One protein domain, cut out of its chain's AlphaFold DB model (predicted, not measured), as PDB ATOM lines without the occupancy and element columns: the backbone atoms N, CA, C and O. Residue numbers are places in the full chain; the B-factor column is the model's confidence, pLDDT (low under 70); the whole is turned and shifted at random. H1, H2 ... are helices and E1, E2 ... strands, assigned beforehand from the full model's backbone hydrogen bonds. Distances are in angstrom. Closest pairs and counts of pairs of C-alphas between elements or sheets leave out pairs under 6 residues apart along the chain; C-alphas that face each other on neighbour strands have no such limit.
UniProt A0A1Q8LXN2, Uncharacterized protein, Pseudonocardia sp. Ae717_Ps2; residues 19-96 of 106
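Overview. This is residues 19 to 96 of the 106 residues of an uncharacterized protein of Pseudonocardia sp. Ae717_Ps2 (UniProt A0A1Q8LXN2). H1 runs through the middle of the domain, and H2 and H3 each cross it, on roughly opposite sides, H2 at 80 degrees and H3 at 68 degrees. A small two-stranded hairpin, E1 and E2, sits at the end of H1 where that helix begins, and a long stretch without a named element, residues 66 to 78, leads from H2 to H3. The printed part has 78 residues, with E1, E2, H1, H2 and H3 in that order along the chain; the sheet has the order E1 - E2 and is antiparallel. The class is mostly helix, and the whole is compact and rounded, with a radius of gyration of the C-alphas of 11.5 A and spans of 34 by 25 by 21 A.

Arrangement. E1, residues 19 to 22, and E2, residues 27 to 29, form a hairpin and are antiparallel neighbours, with 149 degrees between their directions. N 20 and O 28 are 2.8 A apart, and N 28 and O 21 are 2.8 A apart, both within hydrogen-bond range. H1, residues 30 to 44, follows E2 with no residue between them. The closest C-alphas of E1 and H1 are those of Phe 20 and Ala 30, 5.4 A apart. H2, residues 55 to 65, touches H1 and is about perpendicular to it, at 80 degrees; the closest C-alphas are those of Ala 36 and Ile 59, 5.5 A apart. H3, residues 79 to 96, touches H1 with its residues 85 to 93 alone, and the closest C-alphas, those of Ala 38 and Ala 89, are 5.2 A apart. H1 and H3 run opposite ways at a steep tilt of 68 degrees, only just short of about perpendicular. H2 and H3 only just touch, with 3 pairs of C-alphas within 8 A, made by residues 92 to 96 of H3 alone; the closest are those of Pro 55 and Tyr 96, 7.4 A apart. Both strands are apart from H2 and H3. In H1, H2 and H3 every O i to N i+4 pair is within hydrogen-bond range.

Along the chain. E1 begins at C-alpha 19, at (-11.868, 13.478, 36.726), and spans 7.1 A; E2 spans 7.0 A. H1 is 21.1 A long and begins at C-alpha 30, at (-10.721, 6.617, 34.551). H2 is 15.1 A long. H3, the longest helix, measures 25.7 A and ends at C-alpha 96, at (-4.092, -0.673, 42.212).

Size, cuts and confidence. The two C-alphas farthest apart, those of Ala 24 and Thr 78, are 34.5 A apart. The printed part has no cut. The link from H2 to H3, 13 residues, is long; that from H1 to H2, 10 residues, is short. The mean pLDDT of the printed part is 88.4, and residues 48 to 52 are under 70.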
ATOM      1  N   PRO A  19     -13.267  13.606  36.351       90.31
ATOM      2  CA  PRO A  19     -11.868  13.478  36.726       90.31
ATOM      3  C   PRO A  19     -11.684  12.378  37.770       90.31
ATOM      4  O   PRO A  19     -12.377  12.362  38.787       90.31
ATOM      5  N   PHE A  20     -10.743  11.474  37.520       91.50
ATOM      6  CA  PHE A  20     -10.381  10.408  38.449       91.50
ATOM      7  C   PHE A  20      -9.030  10.683  39.115       91.50
ATOM      8  O   PHE A  20      -8.892  10.530  40.326       91.50
ATOM      9  N   LEU A  21      -8.042  11.127  38.333       90.25
ATOM     10  CA  LEU A  21      -6.696  11.437  38.807       90.25
ATOM     11  C   LEU A  21      -6.313  12.866  38.420       90.25
ATOM     12  O   LEU A  21      -6.315  13.213  37.240       90.25
ATOM     13  N   THR A  22      -5.924  13.667  39.410       90.88
ATOM     14  CA  THR A  22      -5.399  15.023  39.212       90.88
ATOM     15  C   THR A  22      -3.929  15.051  39.602       90.88
ATOM     16  O   THR A  22      -3.585  14.814  40.759       90.88
ATOM     17  N   ALA A  23      -3.070  15.360  38.636       88.31
ATOM     18  CA  ALA A  23      -1.656  15.641  38.838       88.31
ATOM     19  C   ALA A  23      -1.377  17.131  38.583       88.31
ATOM     20  O   ALA A  23      -2.244  17.874  38.129       88.31
ATOM     21  N   ALA A  24      -0.151  17.578  38.863       86.25
ATOM     22  CA  ALA A  24       0.228  18.985  38.701       86.25
ATOM     23  C   ALA A  24       0.078  19.505  37.255       86.25
ATOM     24  O   ALA A  24      -0.191  20.686  37.058       86.25
ATOM     25  N   GLU A  25       0.248  18.635  36.256       86.81
ATOM     26  CA  GLU A  25       0.319  19.016  34.835       86.81
ATOM     27  C   GLU A  25      -0.810  18.421  33.987       86.81
ATOM     28  O   GLU A  25      -0.958  18.779  32.821       86.81
ATOM     29  N   TYR A  26      -1.610  17.512  34.548       87.94
ATOM     30  CA  TYR A  26      -2.668  16.837  33.811       87.94
ATOM     31  C   TYR A  26      -3.793  16.361  34.729       87.94
ATOM     32  O   TYR A  26      -3.610  16.117  35.923       87.94
ATOM     33  N   VAL A  27      -4.963  16.175  34.130       91.69
ATOM     34  CA  VAL A  27      -6.140  15.584  34.761       91.69
ATOM     35  C   VAL A  27      -6.604  14.443  33.869       91.69
ATOM     36  O   VAL A  27      -6.741  14.638  32.663       91.69
ATOM     37  N   LEU A  28      -6.821  13.263  34.450       92.00
ATOM     38  CA  LEU A  28      -7.254  12.069  33.727       92.00
ATOM     39  C   LEU A  28      -8.598  11.572  34.242       92.00
ATOM     40  O   LEU A  28      -8.817  11.463  35.451       92.00
ATOM     41  N   THR A  29      -9.470  11.193  33.314       94.25
ATOM     42  CA  THR A  29     -10.619  10.331  33.605       94.25
ATOM     43  C   THR A  29     -10.156   8.889  33.831       94.25
ATOM     44  O   THR A  29      -9.037   8.513  33.467       94.25
ATOM     45  N   ALA A  30     -11.021   8.042  34.396       93.19
ATOM     46  CA  ALA A  30     -10.721   6.617  34.551       93.19
ATOM     47  C   ALA A  30     -10.394   5.952  33.201       93.19
ATOM     48  O   ALA A  30      -9.437   5.185  33.100       93.19
ATOM     49  N   ARG A  31     -11.112   6.313  32.130       94.44
ATOM     50  CA  ARG A  31     -10.831   5.835  30.773       94.44
ATOM     51  C   ARG A  31      -9.441   6.228  30.297       94.44
ATOM     52  O   ARG A  31      -8.699   5.381  29.805       94.44
ATOM     53  N   GLN A  32      -9.084   7.501  30.441       94.31
ATOM     54  CA  GLN A  32      -7.772   7.990  30.024       94.31
ATOM     55  C   GLN A  32      -6.648   7.332  30.824       94.31
ATOM     56  O   GLN A  32      -5.604   7.016  30.261       94.31
ATOM     57  N   LEU A  33      -6.887   7.040  32.104       94.06
ATOM     58  CA  LEU A  33      -5.957   6.284  32.933       94.06
ATOM     59  C   LEU A  33      -5.727   4.871  32.382       94.06
ATOM     60  O   LEU A  33      -4.578   4.460  32.218       94.06
ATOM     61  N   VAL A  34      -6.797   4.137  32.044       94.81
ATOM     62  CA  VAL A  34      -6.662   2.811  31.414       94.81
ATOM     63  C   VAL A  34      -5.913   2.914  30.090       94.81
ATOM     64  O   VAL A  34      -5.050   2.086  29.815       94.81
ATOM     65  N   LEU A  35      -6.196   3.931  29.274       94.81
ATOM     66  CA  LEU A  35      -5.499   4.125  28.003       94.81
ATOM     67  C   LEU A  35      -4.011   4.457  28.189       94.81
ATOM     68  O   LEU A  35      -3.198   3.972  27.408       94.81
ATOM     69  N   ALA A  36      -3.644   5.215  29.225       94.19
ATOM     70  CA  ALA A  36      -2.248   5.507  29.545       94.19
ATOM     71  C   ALA A  36      -1.498   4.233  29.964       94.19
ATOM     72  O   ALA A  36      -0.416   3.945  29.452       94.19
ATOM     73  N   LEU A  37      -2.105   3.408  30.821       93.62
ATOM     74  CA  LEU A  37      -1.547   2.103  31.184       93.62
ATOM     75  C   LEU A  37      -1.465   1.161  29.975       93.62
ATOM     76  O   LEU A  37      -0.458   0.483  29.791       93.62
ATOM     77  N   ALA A  38      -2.487   1.143  29.119       94.19
ATOM     78  CA  ALA A  38      -2.502   0.349  27.894       94.19
ATOM     79  C   ALA A  38      -1.395   0.777  26.919       94.19
ATOM     80  O   ALA A  38      -0.712  -0.080  26.362       94.19
ATOM     81  N   ALA A  39      -1.172   2.083  26.758       93.62
ATOM     82  CA  ALA A  39      -0.078   2.620  25.957       93.62
ATOM     83  C   ALA A  39       1.287   2.183  26.512       93.62
ATOM     84  O   ALA A  39       2.142   1.725  25.748       93.62
ATOM     85  N   HIS A  40       1.465   2.232  27.838       92.31
ATOM     86  CA  HIS A  40       2.677   1.742  28.493       92.31
ATOM     87  C   HIS A  40       2.890   0.239  28.246       92.31
ATOM     88  O   HIS A  40       3.955  -0.162  27.774       92.31
ATOM     89  N   LEU A  41       1.868  -0.590  28.483       90.94
ATOM     90  CA  LEU A  41       1.916  -2.039  28.246       90.94
ATOM     91  C   LEU A  41       2.238  -2.375  26.788       90.94
ATOM     92  O   LEU A  41       3.069  -3.236  26.505       90.94
ATOM     93  N   ALA A  42       1.602  -1.679  25.848       91.00
ATOM     94  CA  ALA A  42       1.794  -1.904  24.422       91.00
ATOM     95  C   ALA A  42       3.221  -1.577  23.953       91.00
ATOM     96  O   ALA A  42       3.658  -2.098  22.923       91.00
ATOM     97  N   ARG A  43       3.935  -0.711  24.676       88.00
ATOM     98  CA  ARG A  43       5.272  -0.242  24.311       88.00
ATOM     99  C   ARG A  43       6.390  -0.965  25.054       88.00
ATOM    100  O   ARG A  43       7.413  -1.265  24.446       88.00
ATOM    101  N   TYR A  44       6.191  -1.255  26.336       85.75
ATOM    102  CA  TYR A  44       7.227  -1.803  27.217       85.75
ATOM    103  C   TYR A  44       6.947  -3.247  27.668       85.75
ATOM    104  O   TYR A  44       7.784  -3.849  28.336       85.75
ATOM    105  N   GLY A  45       5.814  -3.832  27.265       81.62
ATOM    106  CA  GLY A  45       5.393  -5.178  27.661       81.62
ATOM    107  C   GLY A  45       4.732  -5.214  29.043       81.62
ATOM    108  O   GLY A  45       4.431  -4.177  29.631       81.62
ATOM    109  N   ASP A  46       4.494  -6.417  29.579       75.06
ATOM    110  CA  ASP A  46       3.794  -6.606  30.865       75.06
ATOM    111  C   ASP A  46       4.714  -6.407  32.091       75.06
ATOM    112  O   ASP A  46       4.818  -7.253  32.979       75.06
ATOM    113  N   THR A  47       5.420  -5.274  32.139       72.56
ATOM    114  CA  THR A  47       6.289  -4.865  33.262       72.56
ATOM    115  C   THR A  47       5.498  -4.490  34.520       72.56
ATOM    116  O   THR A  47       6.038  -4.491  35.629       72.56
ATOM    117  N   LEU A  48       4.205  -4.206  34.362       67.38
ATOM    118  CA  LEU A  48       3.293  -3.856  35.449       67.38
ATOM    119  C   LEU A  48       2.836  -5.091  36.237       67.38
ATOM    120  O   LEU A  48       2.760  -5.040  37.463       67.38
ATOM    121  N   ALA A  49       2.600  -6.229  35.575       61.97
ATOM    122  CA  ALA A  49       2.176  -7.461  36.246       61.97
ATOM    123  C   ALA A  49       3.217  -8.045  37.199       61.97
ATOM    124  O   ALA A  49       2.876  -8.614  38.234       61.97
ATOM    125  N   VAL A  50       4.492  -7.890  36.854       64.69
ATOM    126  CA  VAL A  50       5.620  -8.302  37.696       64.69
ATOM    127  C   VAL A  50       5.980  -7.246  38.749       64.69
ATOM    128  O   VAL A  50       6.964  -7.420  39.464       64.69
ATOM    129  N   LYS A  51       5.188  -6.164  38.861       68.94
ATOM    130  CA  LYS A  51       5.402  -5.023  39.770       68.94
ATOM    131  C   LYS A  51       6.801  -4.410  39.651       68.94
ATOM    132  O   LYS A  51       7.349  -3.907  40.628       68.94
ATOM    133  N   VAL A  52       7.387  -4.463  38.453       69.94
ATOM    134  CA  VAL A  52       8.693  -3.845  38.176       69.94
ATOM    135  C   VAL A  52       8.546  -2.328  38.083       69.94
ATOM    136  O   VAL A  52       9.436  -1.598  38.511       69.94
ATOM    137  N   VAL A  53       7.411  -1.858  37.561       79.19
ATOM    138  CA  VAL A  53       7.058  -0.438  37.484       79.19
ATOM    139  C   VAL A  53       5.748  -0.213  38.229       79.19
ATOM    140  O   VAL A  53       4.788  -0.966  38.055       79.19
ATOM    141  N   ASP A  54       5.713   0.821  39.066       87.06
ATOM    142  CA  ASP A  54       4.492   1.258  39.739       87.06
ATOM    143  C   ASP A  54       3.505   1.880  38.721       87.06
ATOM    144  O   ASP A  54       3.929   2.673  37.873       87.06
ATOM    145  N   PRO A  55       2.195   1.558  38.775       88.75
ATOM    146  CA  PRO A  55       1.205   2.084  37.836       88.75
ATOM    147  C   PRO A  55       1.150   3.614  37.729       88.75
ATOM    148  O   PRO A  55       0.978   4.115  36.618       88.75
ATOM    149  N   LEU A  56       1.340   4.372  38.819       90.94
ATOM    150  CA  LEU A  56       1.392   5.839  38.734       90.94
ATOM    151  C   LEU A  56       2.642   6.301  37.992       90.94
ATOM    152  O   LEU A  56       2.545   7.176  37.137       90.94
ATOM    153  N   SER A  57       3.786   5.657  38.239       90.69
ATOM    154  CA  SER A  57       5.028   5.948  37.508       90.69
ATOM    155  C   SER A  57       4.892   5.667  36.005       90.69
ATOM    156  O   SER A  57       5.413   6.416  35.179       90.69
ATOM    157  N   ALA A  58       4.167   4.611  35.628       90.44
ATOM    158  CA  ALA A  58       3.882   4.302  34.228       90.44
ATOM    159  C   ALA A  58       2.960   5.340  33.568       90.44
ATOM    160  O   ALA A  58       3.219   5.744  32.433       90.44
ATOM    161  N   ILE A  59       1.922   5.798  34.277       91.81
ATOM    162  CA  ILE A  59       1.029   6.870  33.810       91.81
ATOM    163  C   ILE A  59       1.813   8.173  33.639       91.81
ATOM    164  O   ILE A  59       1.741   8.788  32.578       91.81
ATOM    165  N   ASP A  60       2.602   8.559  34.644       90.88
ATOM    166  CA  ASP A  60       3.461   9.742  34.594       90.88
ATOM    167  C   ASP A  60       4.395   9.689  33.381       90.88
ATOM    168  O   ASP A  60       4.563  10.690  32.680       90.88
ATOM    169  N   ALA A  61       4.977   8.518  33.098       89.88
ATOM    170  CA  ALA A  61       5.879   8.356  31.970       89.88
ATOM    171  C   ALA A  61       5.178   8.589  30.623       89.88
ATOM    172  O   ALA A  61       5.706   9.305  29.771       89.88
ATOM    173  N   VAL A  62       3.971   8.044  30.447       90.19
ATOM    174  CA  VAL A  62       3.191   8.248  29.218       90.19
ATOM    175  C   VAL A  62       2.752   9.707  29.075       90.19
ATOM    176  O   VAL A  62       2.894  10.299  28.004       90.19
ATOM    177  N   MET A  63       2.267  10.318  30.157       92.44
ATOM    178  CA  MET A  63       1.761  11.689  30.116       92.44
ATOM    179  C   MET A  63       2.867  12.725  29.895       92.44
ATOM    180  O   MET A  63       2.649  13.688  29.165       92.44
ATOM    181  N   ARG A  64       4.051  12.537  30.491       87.06
ATOM    182  CA  ARG A  64       5.145  13.521  30.421       87.06
ATOM    183  C   ARG A  64       6.142  13.280  29.299       87.06
ATOM    184  O   ARG A  64       6.635  14.246  28.722       87.06
ATOM    185  N   PHE A  65       6.471  12.024  29.000       81.38
ATOM    186  CA  PHE A  65       7.550  11.704  28.057       81.38
ATOM    187  C   PHE A  65       7.041  11.200  26.710       81.38
ATOM    188  O   PHE A  65       7.675  11.473  25.695       81.38
ATOM    189  N   ASP A  66       5.879  10.544  26.677       76.81
ATOM    190  CA  ASP A  66       5.251  10.092  25.427       76.81
ATOM    191  C   ASP A  66       4.205  11.092  24.897       76.81
ATOM    192  O   ASP A  66       3.372  10.758  24.056       76.81
ATOM    193  N   GLY A  67       4.250  12.339  25.381       75.25
ATOM    194  CA  GLY A  67       3.414  13.443  24.904       75.25
ATOM    195  C   GLY A  67       1.923  13.301  25.220       75.25
ATOM    196  O   GLY A  67       1.118  14.014  24.624       75.25
ATOM    197  N   GLY A  68       1.542  12.383  26.116       79.50
ATOM    198  CA  GLY A  68       0.139  12.089  26.406       79.50
ATOM    199  C   GLY A  68      -0.584  11.385  25.257       79.50
ATOM    200  O   GLY A  68      -1.806  11.481  25.149       79.50
ATOM    201  N   ASP A  69       0.145  10.687  24.382       85.56
ATOM    202  CA  ASP A  69      -0.456   9.936  23.285       85.56
ATOM    203  C   ASP A  69      -1.076   8.619  23.774       85.56
ATOM    204  O   ASP A  69      -0.412   7.601  23.985       85.56
ATOM    205  N   LEU A  70      -2.397   8.647  23.938       89.81
ATOM    206  CA  LEU A  70      -3.183   7.533  24.461       89.81
ATOM    207  C   LEU A  70      -3.636   6.528  23.391       89.81
ATOM    208  O   LEU A  70      -4.222   5.495  23.733       89.81
ATOM    209  N   HIS A  71      -3.410   6.814  22.104       90.50
ATOM    210  CA  HIS A  71      -4.076   6.098  21.014       90.50
ATOM    211  C   HIS A  71      -3.144   5.560  19.937       90.50
ATOM    212  O   HIS A  71      -3.496   4.559  19.324       90.50
ATOM    213  N   THR A  72      -1.956   6.120  19.713       89.19
ATOM    214  CA  THR A  72      -1.090   5.674  18.605       89.19
ATOM    215  C   THR A  72      -0.712   4.197  18.682       89.19
ATOM    216  O   THR A  72      -0.551   3.539  17.650       89.19
ATOM    217  N   TRP A  73      -0.658   3.621  19.884       89.31
ATOM    218  CA  TRP A  73      -0.403   2.193  20.067       89.31
ATOM    219  C   TRP A  73      -1.465   1.288  19.410       89.31
ATOM    220  O   TRP A  73      -1.186   0.116  19.167       89.31
ATOM    221  N   THR A  74      -2.655   1.789  19.069       91.88
ATOM    222  CA  THR A  74      -3.703   0.992  18.409       91.88
ATOM    223  C   THR A  74      -3.502   0.852  16.896       91.88
ATOM    224  O   THR A  74      -4.000  -0.101  16.307       91.88
ATOM    225  N   THR A  75      -2.745   1.752  16.257       90.44
ATOM    226  CA  THR A  75      -2.690   1.896  14.785       90.44
ATOM    227  C   THR A  75      -2.194   0.673  14.007       90.44
ATOM    228  O   THR A  75      -2.525   0.522  12.834       90.44
ATOM    229  N   SER A  76      -1.413  -0.206  14.635       89.12
ATOM    230  CA  SER A  76      -0.821  -1.403  14.012       89.12
ATOM    231  C   SER A  76      -1.332  -2.714  14.616       89.12
ATOM    232  O   SER A  76      -0.729  -3.766  14.411       89.12
ATOM    233  N   ARG A  77      -2.427  -2.662  15.384       91.25
ATOM    234  CA  ARG A  77      -2.945  -3.795  16.157       91.25
ATOM    235  C   ARG A  77      -4.350  -4.174  15.726       91.25
ATOM    236  O   ARG A  77      -5.126  -3.339  15.267       91.25
ATOM    237  N   THR A  78      -4.675  -5.452  15.889       94.81
ATOM    238  CA  THR A  78      -6.032  -5.933  15.633       94.81
ATOM    239  C   THR A  78      -6.995  -5.437  16.721       94.81
ATOM    240  O   THR A  78      -6.555  -5.131  17.836       94.81
ATOM    241  N   PRO A  79      -8.310  -5.362  16.446       93.75
ATOM    242  CA  PRO A  79      -9.304  -5.035  17.469       93.75
ATOM    243  C   PRO A  79      -9.235  -5.951  18.698       93.75
ATOM    244  O   PRO A  79      -9.363  -5.466  19.821       93.75
ATOM    245  N   ASP A  80      -8.962  -7.243  18.494       93.94
ATOM    246  CA  ASP A  80      -8.845  -8.227  19.575       93.94
ATOM    247  C   ASP A  80      -7.617  -7.957  20.455       93.94
ATOM    248  O   ASP A  80      -7.721  -7.963  21.682       93.94
ATOM    249  N   ASP A  81      -6.472  -7.618  19.850       91.94
ATOM    250  CA  ASP A  81      -5.268  -7.233  20.596       91.94
ATOM    251  C   ASP A  81      -5.494  -5.950  21.405       91.94
ATOM    252  O   ASP A  81      -5.073  -5.838  22.558       91.94
ATOM    253  N   ILE A  82      -6.182  -4.969  20.813       93.75
ATOM    254  CA  ILE A  82      -6.529  -3.714  21.489       93.75
ATOM    255  C   ILE A  82      -7.435  -3.999  22.689       93.75
ATOM    256  O   ILE A  82      -7.189  -3.472  23.777       93.75
ATOM    257  N   ALA A  83      -8.458  -4.837  22.513       93.88
ATOM    258  CA  ALA A  83      -9.369  -5.228  23.582       93.88
ATOM    259  C   ALA A  83      -8.636  -5.978  24.705       93.88
ATOM    260  O   ALA A  83      -8.839  -5.664  25.878       93.88
ATOM    261  N   ALA A  84      -7.729  -6.897  24.364       92.81
ATOM    262  CA  ALA A  84      -6.936  -7.643  25.336       92.81
ATOM    263  C   ALA A  84      -6.026  -6.727  26.174       92.81
ATOM    264  O   ALA A  84      -6.002  -6.827  27.403       92.81
ATOM    265  N   ILE A  85      -5.319  -5.790  25.532       93.00
ATOM    266  CA  ILE A  85      -4.443  -4.836  26.226       93.00
ATOM    267  C   ILE A  85      -5.264  -3.890  27.113       93.00
ATOM    268  O   ILE A  85      -4.877  -3.639  28.255       93.00
ATOM    269  N   ARG A  86      -6.421  -3.403  26.641       94.44
ATOM    270  CA  ARG A  86      -7.328  -2.570  27.454       94.44
ATOM    271  C   ARG A  86      -7.854  -3.320  28.670       94.44
ATOM    272  O   ARG A  86      -7.769  -2.798  29.776       94.44
ATOM    273  N   ALA A  87      -8.338  -4.547  28.485       92.94
ATOM    274  CA  ALA A  87      -8.831  -5.375  29.582       92.94
ATOM    275  C   ALA A  87      -7.733  -5.631  30.625       92.94
ATOM    276  O   ALA A  87      -7.982  -5.574  31.830       92.94
ATOM    277  N   ARG A  88      -6.492  -5.852  30.172       92.25
ATOM    278  CA  ARG A  88      -5.339  -6.008  31.060       92.25
ATOM    279  C   ARG A  88      -5.022  -4.726  31.831       92.25
ATOM    280  O   ARG A  88      -4.848  -4.788  33.047       92.25
ATOM    281  N   ALA A  89      -4.973  -3.586  31.151       93.12
ATOM    282  CA  ALA A  89      -4.741  -2.286  31.772       93.12
ATOM    283  C   ALA A  89      -5.831  -1.934  32.798       93.12
ATOM    284  O   ALA A  89      -5.522  -1.468  33.892       93.12
ATOM    285  N   GLU A  90      -7.097  -2.219  32.486       93.31
ATOM    286  CA  GLU A  90      -8.217  -2.001  33.401       93.31
ATOM    287  C   GLU A  90      -8.125  -2.901  34.635       93.31
ATOM    288  O   GLU A  90      -8.360  -2.444  35.752       93.31
ATOM    289  N   HIS A  91      -7.733  -4.166  34.464       91.69
ATOM    290  CA  HIS A  91      -7.498  -5.064  35.592       91.69
ATOM    291  C   HIS A  91      -6.404  -4.532  36.529       91.69
ATOM    292  O   HIS A  91      -6.599  -4.520  37.740       91.69
ATOM    293  N   ILE A  92      -5.289  -4.041  35.978       91.38
ATOM    294  CA  ILE A  92      -4.199  -3.437  36.762       91.38
ATOM    295  C   ILE A  92      -4.677  -2.172  37.484       91.38
ATOM    296  O   ILE A  92      -4.390  -1.998  38.666       91.38
ATOM    297  N   ALA A  93      -5.438  -1.306  36.810       91.81
ATOM    298  CA  ALA A  93      -5.998  -0.110  37.431       91.81
ATOM    299  C   ALA A  93      -6.925  -0.463  38.606       91.81
ATOM    300  O   ALA A  93      -6.818   0.126  39.680       91.81
ATOM    301  N   ARG A  94      -7.798  -1.462  38.436       91.88
ATOM    302  CA  ARG A  94      -8.695  -1.940  39.498       91.88
ATOM    303  C   ARG A  94      -7.942  -2.570  40.670       91.88
ATOM    304  O   ARG A  94      -8.332  -2.337  41.807       91.88
ATOM    305  N   ASP A  95      -6.881  -3.337  40.413       91.44
ATOM    306  CA  ASP A  95      -6.032  -3.906  41.474       91.44
ATOM    307  C   ASP A  95      -5.327  -2.801  42.275       91.44
ATOM    308  O   ASP A  95      -5.281  -2.845  43.502       91.44
ATOM    309  N   TYR A  96      -4.842  -1.762  41.590       90.62
ATOM    310  CA  TYR A  96      -4.092  -0.673  42.212       90.62
ATOM    311  C   TYR A  96      -4.969   0.326  42.983       90.62
ATOM    312  O   TYR A  96      -4.701   0.634  44.141       90.62
TER     313      TYR A  96